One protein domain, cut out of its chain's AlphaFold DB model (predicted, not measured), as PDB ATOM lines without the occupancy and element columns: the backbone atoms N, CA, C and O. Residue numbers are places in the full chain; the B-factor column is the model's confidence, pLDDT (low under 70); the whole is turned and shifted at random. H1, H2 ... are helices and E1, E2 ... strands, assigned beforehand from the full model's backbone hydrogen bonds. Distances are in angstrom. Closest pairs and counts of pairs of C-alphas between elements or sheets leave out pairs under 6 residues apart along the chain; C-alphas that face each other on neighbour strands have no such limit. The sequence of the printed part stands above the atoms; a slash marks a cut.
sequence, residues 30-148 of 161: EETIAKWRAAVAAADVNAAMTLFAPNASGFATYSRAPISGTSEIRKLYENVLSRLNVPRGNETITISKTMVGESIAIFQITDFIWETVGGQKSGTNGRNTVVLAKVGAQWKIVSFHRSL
ATOM      1  N   GLU A  30      46.016  10.710  49.398       95.69
ATOM      2  CA  GLU A  30      45.830   9.476  48.629       95.69
ATOM      3  C   GLU A  30      44.362   9.182  48.340       95.69
ATOM      4  O   GLU A  30      44.015   8.888  47.196       95.69
ATOM      5  N   GLU A  31      43.493   9.291  49.346       95.56
ATOM      6  CA  GLU A  31      42.049   9.115  49.164       95.56
ATOM      7  C   GLU A  31      41.488  10.163  48.202       95.56
ATOM      8  O   GLU A  31      40.678   9.834  47.334       95.56
ATOM      9  N   THR A  32      41.972  11.404  48.279       96.38
ATOM     10  CA  THR A  32      41.583  12.470  47.345       96.38
ATOM     11  C   THR A  32      41.994  12.134  45.907       96.38
ATOM     12  O   THR A  32      41.181  12.261  44.988       96.38
ATOM     13  N   ILE A  33      43.221  11.642  45.692       95.88
ATOM     14  CA  ILE A  33      43.675  11.173  44.372       95.88
ATOM     15  C   ILE A  33      42.860   9.971  43.887       95.88
ATOM     16  O   ILE A  33      42.484   9.923  42.715       95.88
ATOM     17  N   ALA A  34      42.566   9.008  44.761       93.81
ATOM     18  CA  ALA A  34      41.777   7.832  44.411       93.81
ATOM     19  C   ALA A  34      40.356   8.222  43.974       93.81
ATOM     20  O   ALA A  34      39.898   7.777  42.920       93.81
ATOM     21  N   LYS A  35      39.695   9.118  44.721       94.94
ATOM     22  CA  LYS A  35      38.379   9.674  44.366       94.94
ATOM     23  C   LYS A  35      38.417  10.415  43.035       94.94
ATOM     24  O   LYS A  35      37.539  10.213  42.200       94.94
ATOM     25  N   TRP A  36      39.449  11.227  42.805       94.56
ATOM     26  CA  TRP A  36      39.609  11.957  41.548       94.56
ATOM     27  C   TRP A  36      39.731  11.011  40.354       94.56
ATOM     28  O   TRP A  36      39.027  11.172  39.356       94.56
ATOM     29  N   ARG A  37      40.564   9.975  40.475       89.94
ATOM     30  CA  ARG A  37      40.736   8.962  39.428       89.94
ATOM     31  C   ARG A  37      39.454   8.177  39.169       89.94
ATOM     32  O   ARG A  37      39.121   7.950  38.009       89.94
ATOM     33  N   ALA A  38      38.732   7.799  40.223       89.38
ATOM     34  CA  ALA A  38      37.449   7.115  40.098       89.38
ATOM     35  C   ALA A  38      36.416   7.986  39.364       89.38
ATOM     36  O   ALA A  38      35.766   7.506  38.438       89.38
ATOM     37  N   ALA A  39      36.327   9.275  39.705       90.69
ATOM     38  CA  ALA A  39      35.438  10.216  39.029       90.69
ATOM     39  C   ALA A  39      35.788  10.377  37.540       90.69
ATOM     40  O   ALA A  39      34.905  10.313  36.689       90.69
ATOM     41  N   VAL A  40      37.078  10.507  37.202       86.94
ATOM     42  CA  VAL A  40      37.538  10.565  35.801       86.94
ATOM     43  C   VAL A  40      37.186   9.284  35.043       86.94
ATOM     44  O   VAL A  40      36.675   9.363  33.927       86.94
ATOM     45  N   ALA A  41      37.429   8.112  35.635       83.12
ATOM     46  CA  ALA A  41      37.125   6.823  35.014       83.12
ATOM     47  C   ALA A  41      35.616   6.616  34.795       83.12
ATOM     48  O   ALA A  41      35.221   6.038  33.787       83.12
ATOM     49  N   ALA A  42      34.784   7.120  35.710       85.81
ATOM     50  CA  ALA A  42      33.327   7.072  35.623       85.81
ATOM     51  C   ALA A  42      32.714   8.196  34.765       85.81
ATOM     52  O   ALA A  42      31.492   8.294  34.683       85.81
ATOM     53  N   ALA A  43      33.536   9.057  34.153       86.06
ATOM     54  CA  ALA A  43      33.093  10.266  33.456       86.06
ATOM     55  C   ALA A  43      32.240  11.224  34.323       86.06
ATOM     56  O   ALA A  43      31.478  12.038  33.797       86.06
ATOM     57  N   ASP A  44      32.384  11.171  35.650       90.31
ATOM     58  CA  ASP A  44      31.623  11.990  36.589       90.31
ATOM     59  C   ASP A  44      32.316  13.339  36.814       90.31
ATOM     60  O   ASP A  44      33.129  13.532  37.727       90.31
ATOM     61  N   VAL A  45      31.974  14.302  35.955       92.75
ATOM     62  CA  VAL A  45      32.452  15.687  36.059       92.75
ATOM     63  C   VAL A  45      32.113  16.274  37.429       92.75
ATOM     64  O   VAL A  45      32.930  16.982  38.015       92.75
ATOM     65  N   ASN A  46      30.920  16.006  37.962       95.19
ATOM     66  CA  ASN A  46      30.476  16.641  39.197       95.19
ATOM     67  C   ASN A  46      31.298  16.157  40.383       95.19
ATOM     68  O   ASN A  46      31.824  16.999  41.116       95.19
ATOM     69  N   ALA A  47      31.489  14.844  40.515       94.62
ATOM     70  CA  ALA A  47      32.360  14.276  41.536       94.62
ATOM     71  C   ALA A  47      33.797  14.800  41.400       94.62
ATOM     72  O   ALA A  47      34.367  15.257  42.394       94.62
ATOM     73  N   ALA A  48      34.356  14.829  40.183       94.62
ATOM     74  CA  ALA A  48      35.709  15.333  39.947       94.62
ATOM     75  C   ALA A  48      35.861  16.797  40.394       94.62
ATOM     76  O   ALA A  48      36.818  17.139  41.090       94.62
ATOM     77  N   MET A  49      34.893  17.655  40.058       96.56
ATOM     78  CA  MET A  49      34.946  19.079  40.389       96.56
ATOM     79  C   MET A  49      34.860  19.367  41.892       96.56
ATOM     80  O   MET A  49      35.366  20.402  42.323       96.56
ATOM     81  N   THR A  50      34.303  18.464  42.710       96.44
ATOM     82  CA  THR A  50      34.302  18.632  44.179       96.44
ATOM     83  C   THR A  50      35.703  18.584  44.798       96.44
ATOM     84  O   THR A  50      35.907  19.076  45.912       96.44
ATOM     85  N   LEU A  51      36.676  18.011  44.085       97.56
ATOM     86  CA  LEU A  51      38.030  17.759  44.577       97.56
ATOM     87  C   LEU A  51      39.004  18.893  44.240       97.56
ATOM     88  O   LEU A  51      40.101  18.936  44.791       97.56
ATOM     89  N   PHE A  52      38.619  19.829  43.371       97.94
ATOM     90  CA  PHE A  52      39.439  20.987  43.016       97.94
ATOM     91  C   PHE A  52      39.264  22.138  44.009       97.94
ATOM     92  O   PHE A  52      38.167  22.399  44.507       97.94
ATOM     93  N   ALA A  53      40.350  22.861  44.276       97.81
ATOM     94  CA  ALA A  53      40.282  24.142  44.967       97.81
ATOM     95  C   ALA A  53      39.649  25.213  44.050       97.81
ATOM     96  O   ALA A  53      39.806  25.134  42.828       97.81
ATOM     97  N   PRO A  54      38.986  26.254  44.595       95.31
ATOM     98  CA  PRO A  54      38.343  27.297  43.786       95.31
ATOM     99  C   PRO A  54      39.284  27.998  42.792       95.31
ATOM    100  O   PRO A  54      38.886  28.318  41.674       95.31
ATOM    101  N   ASN A  55      40.541  28.198  43.191       95.25
ATOM    102  CA  ASN A  55      41.601  28.841  42.415       95.25
ATOM    103  C   ASN A  55      42.584  27.835  41.787       95.25
ATOM    104  O   ASN A  55      43.717  28.202  41.472       95.25
ATOM    105  N   ALA A  56      42.181  26.571  41.635       98.12
ATOM    106  CA  ALA A  56      43.032  25.568  41.016       98.12
ATOM    107  C   ALA A  56      43.412  25.967  39.585       98.12
ATOM    108  O   ALA A  56      42.642  26.615  38.870       98.12
ATOM    109  N   SER A  57      44.602  25.562  39.157       98.06
ATOM    110  CA  SER A  57      45.091  25.831  37.806       98.06
ATOM    111  C   SER A  57      45.852  24.643  37.236       98.06
ATOM    112  O   SER A  57      46.117  23.670  37.937       98.06
ATOM    113  N   GLY A  58      46.178  24.672  35.951       97.25
ATOM    114  CA  GLY A  58      46.942  23.587  35.369       97.25
ATOM    115  C   GLY A  58      47.076  23.622  33.864       97.25
ATOM    116  O   GLY A  58      46.664  24.566  33.193       97.25
ATOM    117  N   PHE A  59      47.641  22.542  33.341       96.00
ATOM    118  CA  PHE A  59      47.778  22.295  31.912       96.00
ATOM    119  C   PHE A  59      47.202  20.925  31.566       96.00
ATOM    120  O   PHE A  59      47.564  19.906  32.154       96.00
ATOM    121  N   ALA A  60      46.326  20.893  30.570       91.94
ATOM    122  CA  ALA A  60      45.846  19.654  29.981       91.94
ATOM    123  C   ALA A  60      46.718  19.258  28.784       91.94
ATOM    124  O   ALA A  60      47.444  20.074  28.224       91.94
ATOM    125  N   THR A  61      46.588  18.013  28.327       87.81
ATOM    126  CA  THR A  61      47.442  17.448  27.266       87.81
ATOM    127  C   THR A  61      47.489  18.274  25.983       87.81
ATOM    128  O   THR A  61      48.533  18.336  25.346       87.81
ATOM    129  N   TYR A  62      46.394  18.944  25.631       82.56
ATOM    130  CA  TYR A  62      46.302  19.769  24.425       82.56
ATOM    131  C   TYR A  62      46.004  21.246  24.725       82.56
ATOM    132  O   TYR A  62      45.635  21.995  23.819       82.56
ATOM    133  N   SER A  63      46.134  21.691  25.981       87.19
ATOM    134  CA  SER A  63      45.941  23.107  26.310       87.19
ATOM    135  C   SER A  63      47.126  23.935  25.810       87.19
ATOM    136  O   SER A  63      48.268  23.639  26.156       87.19
ATOM    137  N   ARG A  64      46.858  24.997  25.042       88.56
ATOM    138  CA  ARG A  64      47.881  25.951  24.563       88.56
ATOM    139  C   ARG A  64      48.238  27.035  25.584       88.56
ATOM    140  O   ARG A  64      49.228  27.731  25.413       88.56
ATOM    141  N   ALA A  65      47.414  27.188  26.615       92.38
ATOM    142  CA  ALA A  65      47.565  28.171  27.677       92.38
ATOM    143  C   ALA A  65      47.202  27.530  29.028       92.38
ATOM    144  O   ALA A  65      46.504  26.508  29.033       92.38
ATOM    145  N   PRO A  66      47.652  28.109  30.155       93.50
ATOM    146  CA  PRO A  66      47.222  27.673  31.476       93.50
ATOM    147  C   PRO A  66      45.699  27.744  31.614       93.50
ATOM    148  O   PRO A  66      45.069  28.728  31.230       93.50
ATOM    149  N   ILE A  67      45.120  26.706  32.204       95.69
ATOM    150  CA  ILE A  67      43.718  26.649  32.610       95.69
ATOM    151  C   ILE A  67      43.662  27.116  34.062       95.69
ATOM    152  O   ILE A  67      44.457  26.655  34.880       95.69
ATOM    153  N   SER A  68      42.750  28.025  34.401       95.56
ATOM    154  CA  SER A  68      42.640  28.564  35.758       95.56
ATOM    155  C   SER A  68      41.185  28.709  36.184       95.56
ATOM    156  O   SER A  68      40.337  29.145  35.405       95.56
ATOM    157  N   GLY A  69      40.914  28.346  37.434       95.00
ATOM    158  CA  GLY A  69      39.591  28.393  38.036       95.00
ATOM    159  C   GLY A  69      38.728  27.181  37.690       95.00
ATOM    160  O   GLY A  69      38.848  26.547  36.638       95.00
ATOM    161  N   THR A  70      37.802  26.866  38.591       94.31
ATOM    162  CA  THR A  70      36.936  25.684  38.476       94.31
ATOM    163  C   THR A  70      36.006  25.720  37.262       94.31
ATOM    164  O   THR A  70      35.649  24.659  36.759       94.31
ATOM    165  N   SER A  71      35.643  26.900  36.746       95.88
ATOM    166  CA  SER A  71      34.809  27.016  35.539       95.88
ATOM    167  C   SER A  71      35.524  26.492  34.288       95.88
ATOM    168  O   SER A  71      34.981  25.651  33.575       95.88
ATOM    169  N   GLU A  72      36.767  26.917  34.049       95.31
ATOM    170  CA  GLU A  72      37.542  26.468  32.887       95.31
ATOM    171  C   GLU A  72      37.975  25.003  33.023       95.31
ATOM    172  O   GLU A  72      37.946  24.247  32.050       95.31
ATOM    173  N   ILE A  73      38.296  24.561  34.244       95.88
ATOM    174  CA  ILE A  73      38.573  23.146  34.525       95.88
ATOM    175  C   ILE A  73      37.326  22.294  34.260       95.88
ATOM    176  O   ILE A  73      37.427  21.256  33.610       95.88
ATOM    177  N   ARG A  74      36.138  22.736  34.681       95.81
ATOM    178  CA  ARG A  74      34.886  22.034  34.376       95.81
ATOM    179  C   ARG A  74      34.675  21.908  32.871       95.81
ATOM    180  O   ARG A  74      34.452  20.796  32.405       95.81
ATOM    181  N   LYS A  75      34.823  23.000  32.112       93.81
ATOM    182  CA  LYS A  75      34.714  22.973  30.642       93.81
ATOM    183  C   LYS A  75      35.700  21.987  30.023       93.81
ATOM    184  O   LYS A  75      35.342  21.260  29.099       93.81
ATOM    185  N   LEU A  76      36.939  21.932  30.517       91.38
ATOM    186  CA  LEU A  76      37.916  20.930  30.088       91.38
ATOM    187  C   LEU A  76      37.383  19.510  30.315       91.38
ATOM    188  O   LEU A  76      37.422  18.701  29.389       91.38
ATOM    189  N   TYR A  77      36.903  19.205  31.521       90.81
ATOM    190  CA  TYR A  77      36.408  17.871  31.864       90.81
ATOM    191  C   TYR A  77      35.166  17.522  31.053       90.81
ATOM    192  O   TYR A  77      35.122  16.452  30.468       90.81
ATOM    193  N   GLU A  78      34.206  18.429  30.913       91.69
ATOM    194  CA  GLU A  78      33.029  18.226  30.064       91.69
ATOM    195  C   GLU A  78      33.434  17.971  28.609       91.69
ATOM    196  O   GLU A  78      32.927  17.042  27.992       91.69
ATOM    197  N   ASN A  79      34.407  18.701  28.061       86.56
ATOM    198  CA  ASN A  79      34.885  18.493  26.692       86.56
ATOM    199  C   ASN A  79      35.641  17.171  26.500       86.56
ATOM    200  O   ASN A  79      35.490  16.516  25.470       86.56
ATOM    201  N   VAL A  80      36.488  16.787  27.454       80.25
ATOM    202  CA  VAL A  80      37.264  15.539  27.375       80.25
ATOM    203  C   VAL A  80      36.358  14.335  27.623       80.25
ATOM    204  O   VAL A  80      36.454  13.340  26.903       80.25
ATOM    205  N   LEU A  81      35.462  14.442  28.605       78.06
ATOM    206  CA  LEU A  81      34.583  13.362  29.033       78.06
ATOM    207  C   LEU A  81      33.350  13.210  28.118       78.06
ATOM    208  O   LEU A  81      32.913  12.096  27.871       78.06
ATOM    209  N   SER A  82      32.819  14.272  27.505       73.38
ATOM    210  CA  SER A  82      31.730  14.147  26.505       73.38
ATOM    211  C   SER A  82      32.160  13.419  25.230       73.38
ATOM    212  O   SER A  82      31.343  12.807  24.547       73.38
ATOM    213  N   ARG A  83      33.460  13.422  24.917       65.06
ATOM    214  CA  ARG A  83      34.036  12.653  23.804       65.06
ATOM    215  C   ARG A  83      34.203  11.160  24.136       65.06
ATOM    216  O   ARG A  83      34.870  10.462  23.376       65.06
ATOM    217  N   LEU A  84      33.659  10.669  25.259       57.59
ATOM    218  CA  LEU A  84      33.781   9.290  25.768       57.59
ATOM    219  C   LEU A  84      32.705   8.306  25.268       57.59
ATOM    220  O   LEU A  84      32.523   7.264  25.883       57.59
ATOM    221  N   ASN A  85      32.023   8.553  24.145       54.16
ATOM    222  CA  ASN A  85      31.027   7.611  23.586       54.16
ATOM    223  C   ASN A  85      31.607   6.275  23.054       54.16
ATOM    224  O   ASN A  85      30.936   5.552  22.323       54.16
ATOM    225  N   VAL A  86      32.841   5.925  23.413       56.75
ATOM    226  CA  VAL A  86      33.465   4.628  23.132       56.75
ATOM    227  C   VAL A  86      33.889   3.991  24.456       56.75
ATOM    228  O   VAL A  86      34.316   4.719  25.353       56.75
ATOM    229  N   PRO A  87      33.799   2.658  24.622       55.88
ATOM    230  CA  PRO A  87      34.272   1.997  25.835       55.88
ATOM    231  C   PRO A  87      35.749   2.321  26.065       55.88
ATOM    232  O   PRO A  87      36.576   2.047  25.195       55.88
ATOM    233  N   ARG A  88      36.082   2.913  27.213       69.31
ATOM    234  CA  ARG A  88      37.444   3.310  27.587       69.31
ATOM    235  C   ARG A  88      37.823   2.735  28.940       69.31
ATOM    236  O   ARG A  88      36.960   2.379  29.739       69.31
ATOM    237  N   GLY A  89      39.115   2.714  29.217       67.31
ATOM    238  CA  GLY A  89      39.626   2.492  30.557       67.31
ATOM    239  C   GLY A  89      40.890   3.290  30.790       67.31
ATOM    240  O   GLY A  89      41.572   3.719  29.859       67.31
ATOM    241  N   ASN A  90      41.165   3.504  32.067       75.75
ATOM    242  CA  ASN A  90      42.395   4.095  32.547       75.75
ATOM    243  C   ASN A  90      43.072   3.059  33.435       75.75
ATOM    244  O   ASN A  90      42.454   2.525  34.358       75.75
ATOM    245  N   GLU A  91      44.333   2.787  33.147       82.25
ATOM    246  CA  GLU A  91      45.192   1.984  33.997       82.25
ATOM    247  C   GLU A  91      46.317   2.863  34.536       82.25
ATOM    248  O   GLU A  91      46.985   3.560  33.777       82.25
ATOM    249  N   THR A  92      46.540   2.834  35.851       83.44
ATOM    250  CA  THR A  92      47.747   3.444  36.417       83.44
ATOM    251  C   THR A  92      48.879   2.452  36.331       83.44
ATOM    252  O   THR A  92      48.780   1.354  36.867       83.44
ATOM    253  N   ILE A  93      49.962   2.888  35.702       81.62
ATOM    254  CA  ILE A  93      51.179   2.101  35.555       81.62
ATOM    255  C   ILE A  93      52.057   2.335  36.786       81.62
ATOM    256  O   ILE A  93      52.451   1.393  37.465       81.62
ATOM    257  N   THR A  94      52.319   3.601  37.122       90.31
ATOM    258  CA  THR A  94      53.062   3.973  38.333       90.31
ATOM    259  C   THR A  94      52.462   5.192  39.015       90.31
ATOM    260  O   THR A  94      51.888   6.071  38.369       90.31
ATOM    261  N   ILE A  95      52.619   5.256  40.337       95.00
ATOM    262  CA  ILE A  95      52.288   6.418  41.158       95.00
ATOM    263  C   ILE A  95      53.396   6.635  42.188       95.00
ATOM    264  O   ILE A  95      53.775   5.711  42.904       95.00
ATOM    265  N   SER A  96      53.920   7.855  42.257       96.62
ATOM    266  CA  SER A  96      54.806   8.304  43.328       96.62
ATOM    267  C   SER A  96      54.170   9.477  44.064       96.62
ATOM    268  O   SER A  96      53.347  10.210  43.508       96.62
ATOM    269  N   LYS A  97      54.548   9.638  45.333       97.31
ATOM    270  CA  LYS A  97      54.093  10.724  46.198       97.31
ATOM    271  C   LYS A  97      55.292  11.385  46.863       97.31
ATOM    272  O   LYS A  97      56.135  10.703  47.443       97.31
ATOM    273  N   THR A  98      55.299  12.709  46.869       98.25
ATOM    274  CA  THR A  98      56.211  13.526  47.670       98.25
ATOM    275  C   THR A  98      55.396  14.461  48.553       98.25
ATOM    276  O   THR A  98      54.517  15.168  48.064       98.25
ATOM    277  N   MET A  99      55.683  14.470  49.854       97.94
ATOM    278  CA  MET A  99      55.101  15.435  50.790       97.94
ATOM    279  C   MET A  99      56.017  16.654  50.904       97.94
ATOM    280  O   MET A  99      57.233  16.502  51.012       97.94
ATOM    281  N   VAL A 100      55.434  17.851  50.916       96.69
ATOM    282  CA  VAL A 100      56.132  19.099  51.250       96.69
ATOM    283  C   VAL A 100      55.510  19.627  52.540       96.69
ATOM    284  O   VAL A 100      54.414  20.190  52.537       96.69
ATOM    285  N   GLY A 101      56.184  19.370  53.661       95.19
ATOM    286  CA  GLY A 101      55.603  19.561  54.991       95.19
ATOM    287  C   GLY A 101      54.348  18.703  55.202       95.19
ATOM    288  O   GLY A 101      54.234  17.600  54.668       95.19
ATOM    289  N   GLU A 102      53.390  19.220  55.975       94.19
ATOM    290  CA  GLU A 102      52.150  18.506  56.333       94.19
ATOM    291  C   GLU A 102      50.920  18.918  55.510       94.19
ATOM    292  O   GLU A 102      49.819  18.396  55.723       94.19
ATOM    293  N   SER A 103      51.068  19.899  54.619       96.19
ATOM    294  CA  SER A 103      49.947  20.585  53.969       96.19
ATOM    295  C   SER A 103      49.977  20.538  52.449       96.19
ATOM    296  O   SER A 103      49.007  20.980  51.838       96.19
ATOM    297  N   ILE A 104      51.036  19.996  51.838       98.12
ATOM    298  CA  ILE A 104      51.169  19.859  50.386       98.12
ATOM    299  C   ILE A 104      51.604  18.432  50.039       98.12
ATOM    300  O   ILE A 104      52.538  17.892  50.635       98.12
ATOM    301  N   ALA A 105      50.944  17.839  49.048       98.38
ATOM    302  CA  ALA A 105      51.279  16.535  48.490       98.38
ATOM    303  C   ALA A 105      51.381  16.640  46.967       98.38
ATOM    304  O   ALA A 105      50.503  17.199  46.312       98.38
ATOM    305  N   ILE A 106      52.449  16.096  46.398       98.56
ATOM    306  CA  ILE A 106      52.700  16.073  44.958       98.56
ATOM    307  C   ILE A 106      52.654  14.620  44.512       98.56
ATOM    308  O   ILE A 106      53.407  13.793  45.023       98.56
ATOM    309  N   PHE A 107      51.793  14.320  43.547       98.31
ATOM    310  CA  PHE A 107      51.695  13.006  42.929       98.31
ATOM    311  C   PHE A 107      52.212  13.059  41.504       98.31
ATOM    312  O   PHE A 107      51.795  13.918  40.724       98.31
ATOM    313  N   GLN A 108      53.077  12.113  41.150       97.69
ATOM    314  CA  GLN A 108      53.473  11.870  39.766       97.69
ATOM    315  C   GLN A 108      52.916  10.511  39.360       97.69
ATOM    316  O   GLN A 108      53.152   9.508  40.028       97.69
ATOM    317  N   ILE A 109      52.122  10.493  38.295       94.25
ATOM    318  CA  ILE A 109      51.351   9.318  37.887       94.25
ATOM    319  C   ILE A 109      51.647   9.052  36.421       94.25
ATOM    320  O   ILE A 109      51.527   9.969  35.611       94.25
ATOM    321  N   THR A 110      51.978   7.820  36.057       92.69
ATOM    322  CA  THR A 110      51.909   7.381  34.659       92.69
ATOM    323  C   THR A 110      50.639   6.567  34.450       92.69
ATOM    324  O   THR A 110      50.256   5.759  35.301       92.69
ATOM    325  N   ASP A 111      49.943   6.836  33.350       89.06
ATOM    326  CA  ASP A 111      48.688   6.176  33.004       89.06
ATOM    327  C   ASP A 111      48.709   5.627  31.581       89.06
ATOM    328  O   ASP A 111      49.460   6.095  30.729       89.06
ATOM    329  N   PHE A 112      47.873   4.627  31.330       86.12
ATOM    330  CA  PHE A 112      47.491   4.190  29.998       86.12
ATOM    331  C   PHE A 112      45.996   4.438  29.837       86.12
ATOM    332  O   PHE A 112      45.176   3.851  30.546       86.12
ATOM    333  N   ILE A 113      45.642   5.337  28.920       81.19
ATOM    334  CA  ILE A 113      44.249   5.597  28.556       81.19
ATOM    335  C   ILE A 113      43.989   4.904  27.231       81.19
ATOM    336  O   ILE A 113      44.653   5.212  26.239       81.19
ATOM    337  N   TRP A 114      43.015   4.001  27.209       81.50
ATOM    338  CA  TRP A 114      42.631   3.262  26.011       81.50
ATOM    339  C   TRP A 114      41.151   3.423  25.695       81.50
ATOM    340  O   TRP A 114      40.339   3.714  26.569       81.50
ATOM    341  N   GLU A 115      40.807   3.181  24.439       79.12
ATOM    342  CA  GLU A 115      39.462   2.968  23.924       79.12
ATOM    343  C   GLU A 115      39.386   1.636  23.170       79.12
ATOM    344  O   GLU A 115      40.375   1.176  22.599       79.12
ATOM    345  N   THR A 116      38.224   0.989  23.196       78.00
ATOM    346  CA  THR A 116      37.968  -0.236  22.438       78.00
ATOM    347  C   THR A 116      37.319   0.128  21.110       78.00
ATOM    348  O   THR A 116      36.146   0.500  21.070       78.00
ATOM    349  N   VAL A 117      38.062  -0.017  20.015       75.06
ATOM    350  CA  VAL A 117      37.579   0.214  18.647       75.06
ATOM    351  C   VAL A 117      37.647  -1.110  17.896       75.06
ATOM    352  O   VAL A 117      38.696  -1.746  17.846       75.06
ATOM    353  N   GLY A 118      36.513  -1.580  17.367       77.94
ATOM    354  CA  GLY A 118      36.457  -2.863  16.651       77.94
ATOM    355  C   GLY A 118      36.875  -4.077  17.498       77.94
ATOM    356  O   GLY A 118      37.416  -5.039  16.966       77.94
ATOM    357  N   GLY A 119      36.677  -4.021  18.821       78.25
ATOM    358  CA  GLY A 119      37.067  -5.088  19.752       78.25
ATOM    359  C   GLY A 119      38.537  -5.070  20.188       78.25
ATOM    360  O   GLY A 119      38.918  -5.874  21.037       78.25
ATOM    361  N   GLN A 120      39.356  -4.145  19.677       78.50
ATOM    362  CA  GLN A 120      40.754  -3.981  20.084       78.50
ATOM    363  C   GLN A 120      40.947  -2.732  20.943       78.50
ATOM    364  O   GLN A 120      40.360  -1.686  20.672       78.50
ATOM    365  N   LYS A 121      41.802  -2.834  21.969       80.56
ATOM    366  CA  LYS A 121      42.230  -1.681  22.767       80.56
ATOM    367  C   LYS A 121      43.265  -0.878  21.982       80.56
ATOM    368  O   LYS A 121      44.340  -1.390  21.683       80.56
ATOM    369  N   SER A 122      42.959   0.382  21.711       80.69
ATOM    370  CA  SER A 122      43.899   1.379  21.204       80.69
ATOM    371  C   SER A 122      44.026   2.486  22.237       80.69
ATOM    372  O   SER A 122      43.026   2.915  22.803       80.69
ATOM    373  N   GLY A 123      45.237   2.936  22.545       82.50
ATOM    374  CA  GLY A 123      45.430   3.874  23.642       82.50
ATOM    375  C   GLY A 123      46.764   4.586  23.621       82.50
ATOM    376  O   GLY A 123      47.620   4.340  22.774       82.50
ATOM    377  N   THR A 124      46.940   5.480  24.586       83.12
ATOM    378  CA  THR A 124      48.158   6.271  24.743       83.12
ATOM    379  C   THR A 124      48.620   6.259  26.188       83.12
ATOM    380  O   THR A 124      47.812   6.348  27.116       83.12
ATOM    381  N   ASN A 125      49.936   6.169  26.369       88.56
ATOM    382  CA  ASN A 125      50.552   6.392  27.666       88.56
ATOM    383  C   ASN A 125      50.593   7.893  27.956       88.56
ATOM    384  O   ASN A 125      50.929   8.702  27.085       88.56
ATOM    385  N   GLY A 126      50.272   8.264  29.184       90.06
ATOM    386  CA  GLY A 126      50.344   9.623  29.681       90.06
ATOM    387  C   GLY A 126      51.116   9.717  30.983       90.06
ATOM    388  O   GLY A 126      51.464   8.729  31.632       90.06
ATOM    389  N   ARG A 127      51.385  10.960  31.361       93.50
ATOM    390  CA  ARG A 127      51.914  11.322  32.669       93.50
ATOM    391  C   ARG A 127      51.105  12.470  33.240       93.50
ATOM    392  O   ARG A 127      50.759  13.413  32.525       93.50
ATOM    393  N   ASN A 128      50.846  12.395  34.532       94.94
ATOM    394  CA  ASN A 128      50.160  13.411  35.298       94.94
ATOM    395  C   ASN A 128      51.070  13.882  36.428       94.94
ATOM    396  O   ASN A 128      51.787  13.094  37.045       94.94
ATOM    397  N   THR A 129      51.007  15.171  36.723       97.75
ATOM    398  CA  THR A 129      51.456  15.730  37.994       97.75
ATOM    399  C   THR A 129      50.252  16.379  38.642       97.75
ATOM    400  O   THR A 129      49.623  17.236  38.029       97.75
ATOM    401  N   VAL A 130      49.907  15.957  39.852       98.25
ATOM    402  CA  VAL A 130      48.771  16.502  40.597       98.25
ATOM    403  C   VAL A 130      49.287  17.003  41.933       98.25
ATOM    404  O   VAL A 130      49.902  16.252  42.688       98.25
ATOM    405  N   VAL A 131      49.064  18.281  42.208       98.56
ATOM    406  CA  VAL A 131      49.447  18.925  43.462       98.56
ATOM    407  C   VAL A 131      48.193  19.135  44.286       98.56
ATOM    408  O   VAL A 131      47.239  19.780  43.839       98.56
ATOM    409  N   LEU A 132      48.214  18.598  45.497       98.56
ATOM    410  CA  LEU A 132      47.173  18.766  46.487       98.56
ATOM    411  C   LEU A 132      47.679  19.669  47.602       98.56
ATOM    412  O   LEU A 132      48.836  19.572  48.009       98.56
ATOM    413  N   ALA A 133      46.787  20.501  48.124       98.06
ATOM    414  CA  ALA A 133      47.022  21.249  49.347       98.06
ATOM    415  C   ALA A 133      45.846  21.090  50.312       98.06
ATOM    416  O   ALA A 133      44.706  20.881  49.883       98.06
ATOM    417  N   LYS A 134      46.112  21.225  51.613       96.12
ATOM    418  CA  LYS A 134      45.055  21.390  52.618       96.12
ATOM    419  C   LYS A 134      44.386  22.758  52.440       96.12
ATOM    420  O   LYS A 134      45.026  23.793  52.598       96.12
ATOM    421  N   VAL A 135      43.091  22.755  52.136       94.12
ATOM    422  CA  VAL A 135      42.210  23.927  52.100       94.12
ATOM    423  C   VAL A 135      41.164  23.741  53.195       94.12
ATOM    424  O   VAL A 135      40.241  22.931  53.073       94.12
ATOM    425  N   GLY A 136      41.349  24.450  54.311       90.25
ATOM    426  CA  GLY A 136      40.637  24.145  55.550       90.25
ATOM    427  C   GLY A 136      40.996  22.739  56.037       90.25
ATOM    428  O   GLY A 136      42.171  22.396  56.145       90.25
ATOM    429  N   ALA A 137      39.983  21.919  56.300       89.75
ATOM    430  CA  ALA A 137      40.172  20.542  56.750       89.75
ATOM    431  C   ALA A 137      40.292  19.524  55.594       89.75
ATOM    432  O   ALA A 137      40.524  18.346  55.836       89.75
ATOM    433  N   GLN A 138      40.133  19.952  54.338       94.25
ATOM    434  CA  GLN A 138      40.079  19.057  53.179       94.25
ATOM    435  C   GLN A 138      41.342  19.158  52.333       94.25
ATOM    436  O   GLN A 138      41.874  20.247  52.129       94.25
ATOM    437  N   TRP A 139      41.781  18.043  51.757       97.81
ATOM    438  CA  TRP A 139      42.751  18.080  50.669       97.81
ATOM    439  C   TRP A 139      42.047  18.410  49.357       97.81
ATOM    440  O   TRP A 139      40.997  17.853  49.034       97.81
ATOM    441  N   LYS A 140      42.615  19.349  48.605       98.19
ATOM    442  CA  LYS A 140      42.092  19.789  47.311       98.19
ATOM    443  C   LYS A 140      43.198  19.812  46.278       98.19
ATOM    444  O   LYS A 140      44.326  20.187  46.588       98.19
ATOM    445  N   ILE A 141      42.854  19.481  45.041       98.50
ATOM    446  CA  ILE A 141      43.732  19.657  43.887       98.50
ATOM    447  C   ILE A 141      43.871  21.160  43.637       98.50
ATOM    448  O   ILE A 141      42.893  21.834  43.309       98.50
ATOM    449  N   VAL A 142      45.084  21.681  43.809       98.44
ATOM    450  CA  VAL A 142      45.422  23.098  43.584       98.44
ATOM    451  C   VAL A 142      46.166  23.310  42.272       98.44
ATOM    452  O   VAL A 142      46.073  24.384  41.678       98.44
ATOM    453  N   SER A 143      46.877  22.289  41.790       98.25
ATOM    454  CA  SER A 143      47.504  22.315  40.475       98.25
ATOM    455  C   SER A 143      47.463  20.949  39.808       98.25
ATOM    456  O   SER A 143      47.559  19.922  40.482       98.25
ATOM    457  N   PHE A 144      47.330  20.926  38.487       97.56
ATOM    458  CA  PHE A 144      47.453  19.702  37.707       97.56
ATOM    459  C   PHE A 144      48.212  19.933  36.401       97.56
ATOM    460  O   PHE A 144      48.172  20.997  35.787       97.56
ATOM    461  N   HIS A 145      48.877  18.893  35.932       96.81
ATOM    462  CA  HIS A 145      49.443  18.819  34.601       96.81
ATOM    463  C   HIS A 145      49.182  17.426  34.052       96.81
ATOM    464  O   HIS A 145      49.426  16.450  34.758       96.81
ATOM    465  N   ARG A 146      48.756  17.317  32.794       92.62
ATOM    466  CA  ARG A 146      48.755  16.046  32.062       92.62
ATOM    467  C   ARG A 146      49.393  16.212  30.694       92.62
ATOM    468  O   ARG A 146      48.967  17.069  29.928       92.62
ATOM    469  N   SER A 147      50.300  15.316  30.322       91.88
ATOM    470  CA  SER A 147      50.842  15.202  28.960       91.88
ATOM    471  C   SER A 147      50.833  13.754  28.475       91.88
ATOM    472  O   SER A 147      50.714  12.821  29.270       91.88
ATOM    473  N   LEU A 148      50.946  13.562  27.159       89.81
ATOM    474  CA  LEU A 148      51.325  12.259  26.615       89.81
ATOM    475  C   LEU A 148      52.743  11.927  27.081       89.81
ATOM    476  O   LEU A 148      53.584  12.821  27.227       89.81
TER     477      LEU A 148
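AT A GLANCE: This is residues 30 to 148 of the 161 residues of the protein "SnoaL-like domain-containing protein" of Hyphomicrobiales bacterium (UniProt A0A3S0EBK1). What does this domain look like? A long, twisted sheet of five strands curls round helix H1, while helix H3 lies over the sheet's edge strand E1 and short H2 packs on both helices. It has two layers, a sheet with H1 and H3 on one face. How is it made up? The printed part has 119 residues with three named helices and five named strands, in the order H1 H2 E1 H3 E2 E3 E4 E5; the mixed sheet runs E1 E5 E4 E3 E2, and the class is mixed, helices and strands. The whole is compact, with a radius of gyration of the C-alphas of 14.2 A, yet elongated, spanning 47 by 29 by 25 A.

IN THESE COORDINATES: Where are the strands? E4, residues 120 to 135, is 42.5 A long; E3, residues 104 to 117, 39.7 A; E2, residues 88 to 100, 34.0 A; and E5, residues 138 to 148, 29.6 A, ending at C-alpha 148 (51.325, 12.259, 26.615). E1, residues 52 to 59, is 13.9 A long and bends by 107 degrees at residue 55. Where are the helices? H1, residues 30 to 41, begins at C-alpha 30 (45.830, 9.476, 48.629) and is 16.4 A long. H2 is residues 45 to 49, 6.0 A, and H3 is residues 69 to 82, 19.9 A.

HOW THE PARTS SIT: How do the strands pair? E2, E3, E4 and E5 form a meander, each strand the antiparallel neighbour of the one before, with N 98 and O 106 at 2.9 A, N 109 and O 128 at 2.9 A, and N 129 and O 145 at 2.8 A, each within hydrogen-bond range. E1 is parallel to E5, at 14 degrees, with N 59 and O 144 within hydrogen-bond range at 2.9 A. How do the helices stand to the sheet? H1 is on it, its C-alpha of Ala 41 6.4 A from that of Asn 90 in E2, the closest of the two elements. H3 is over E1, at a height over the sheet of 11.1 A, and their closest C-alphas, of Asn 55 and Gly 69, are 4.8 A apart. How do the helices meet? H2 touches H1, with closest C-alphas Ala 39 and Ala 48 at 5.2 A, made by residues 35 to 40 of H1 alone, and touches H3, with closest C-alphas Val 45 and Tyr 77 at 6.2 A. In H1, H2 and H3 every O i to N i+4 pair is within hydrogen-bond range.

THE WHOLE: How large is it? The two C-alphas farthest apart, of Gly 101 and Gly 118, are 48.4 A apart. Are there cuts or long links? The printed part has no cut and no long link; E1 to H3, nine residues, is short and the others are tight. Where is confidence low? Residues 83 to 89 are under 70, while the mean pLDDT of the printed part is 89.8.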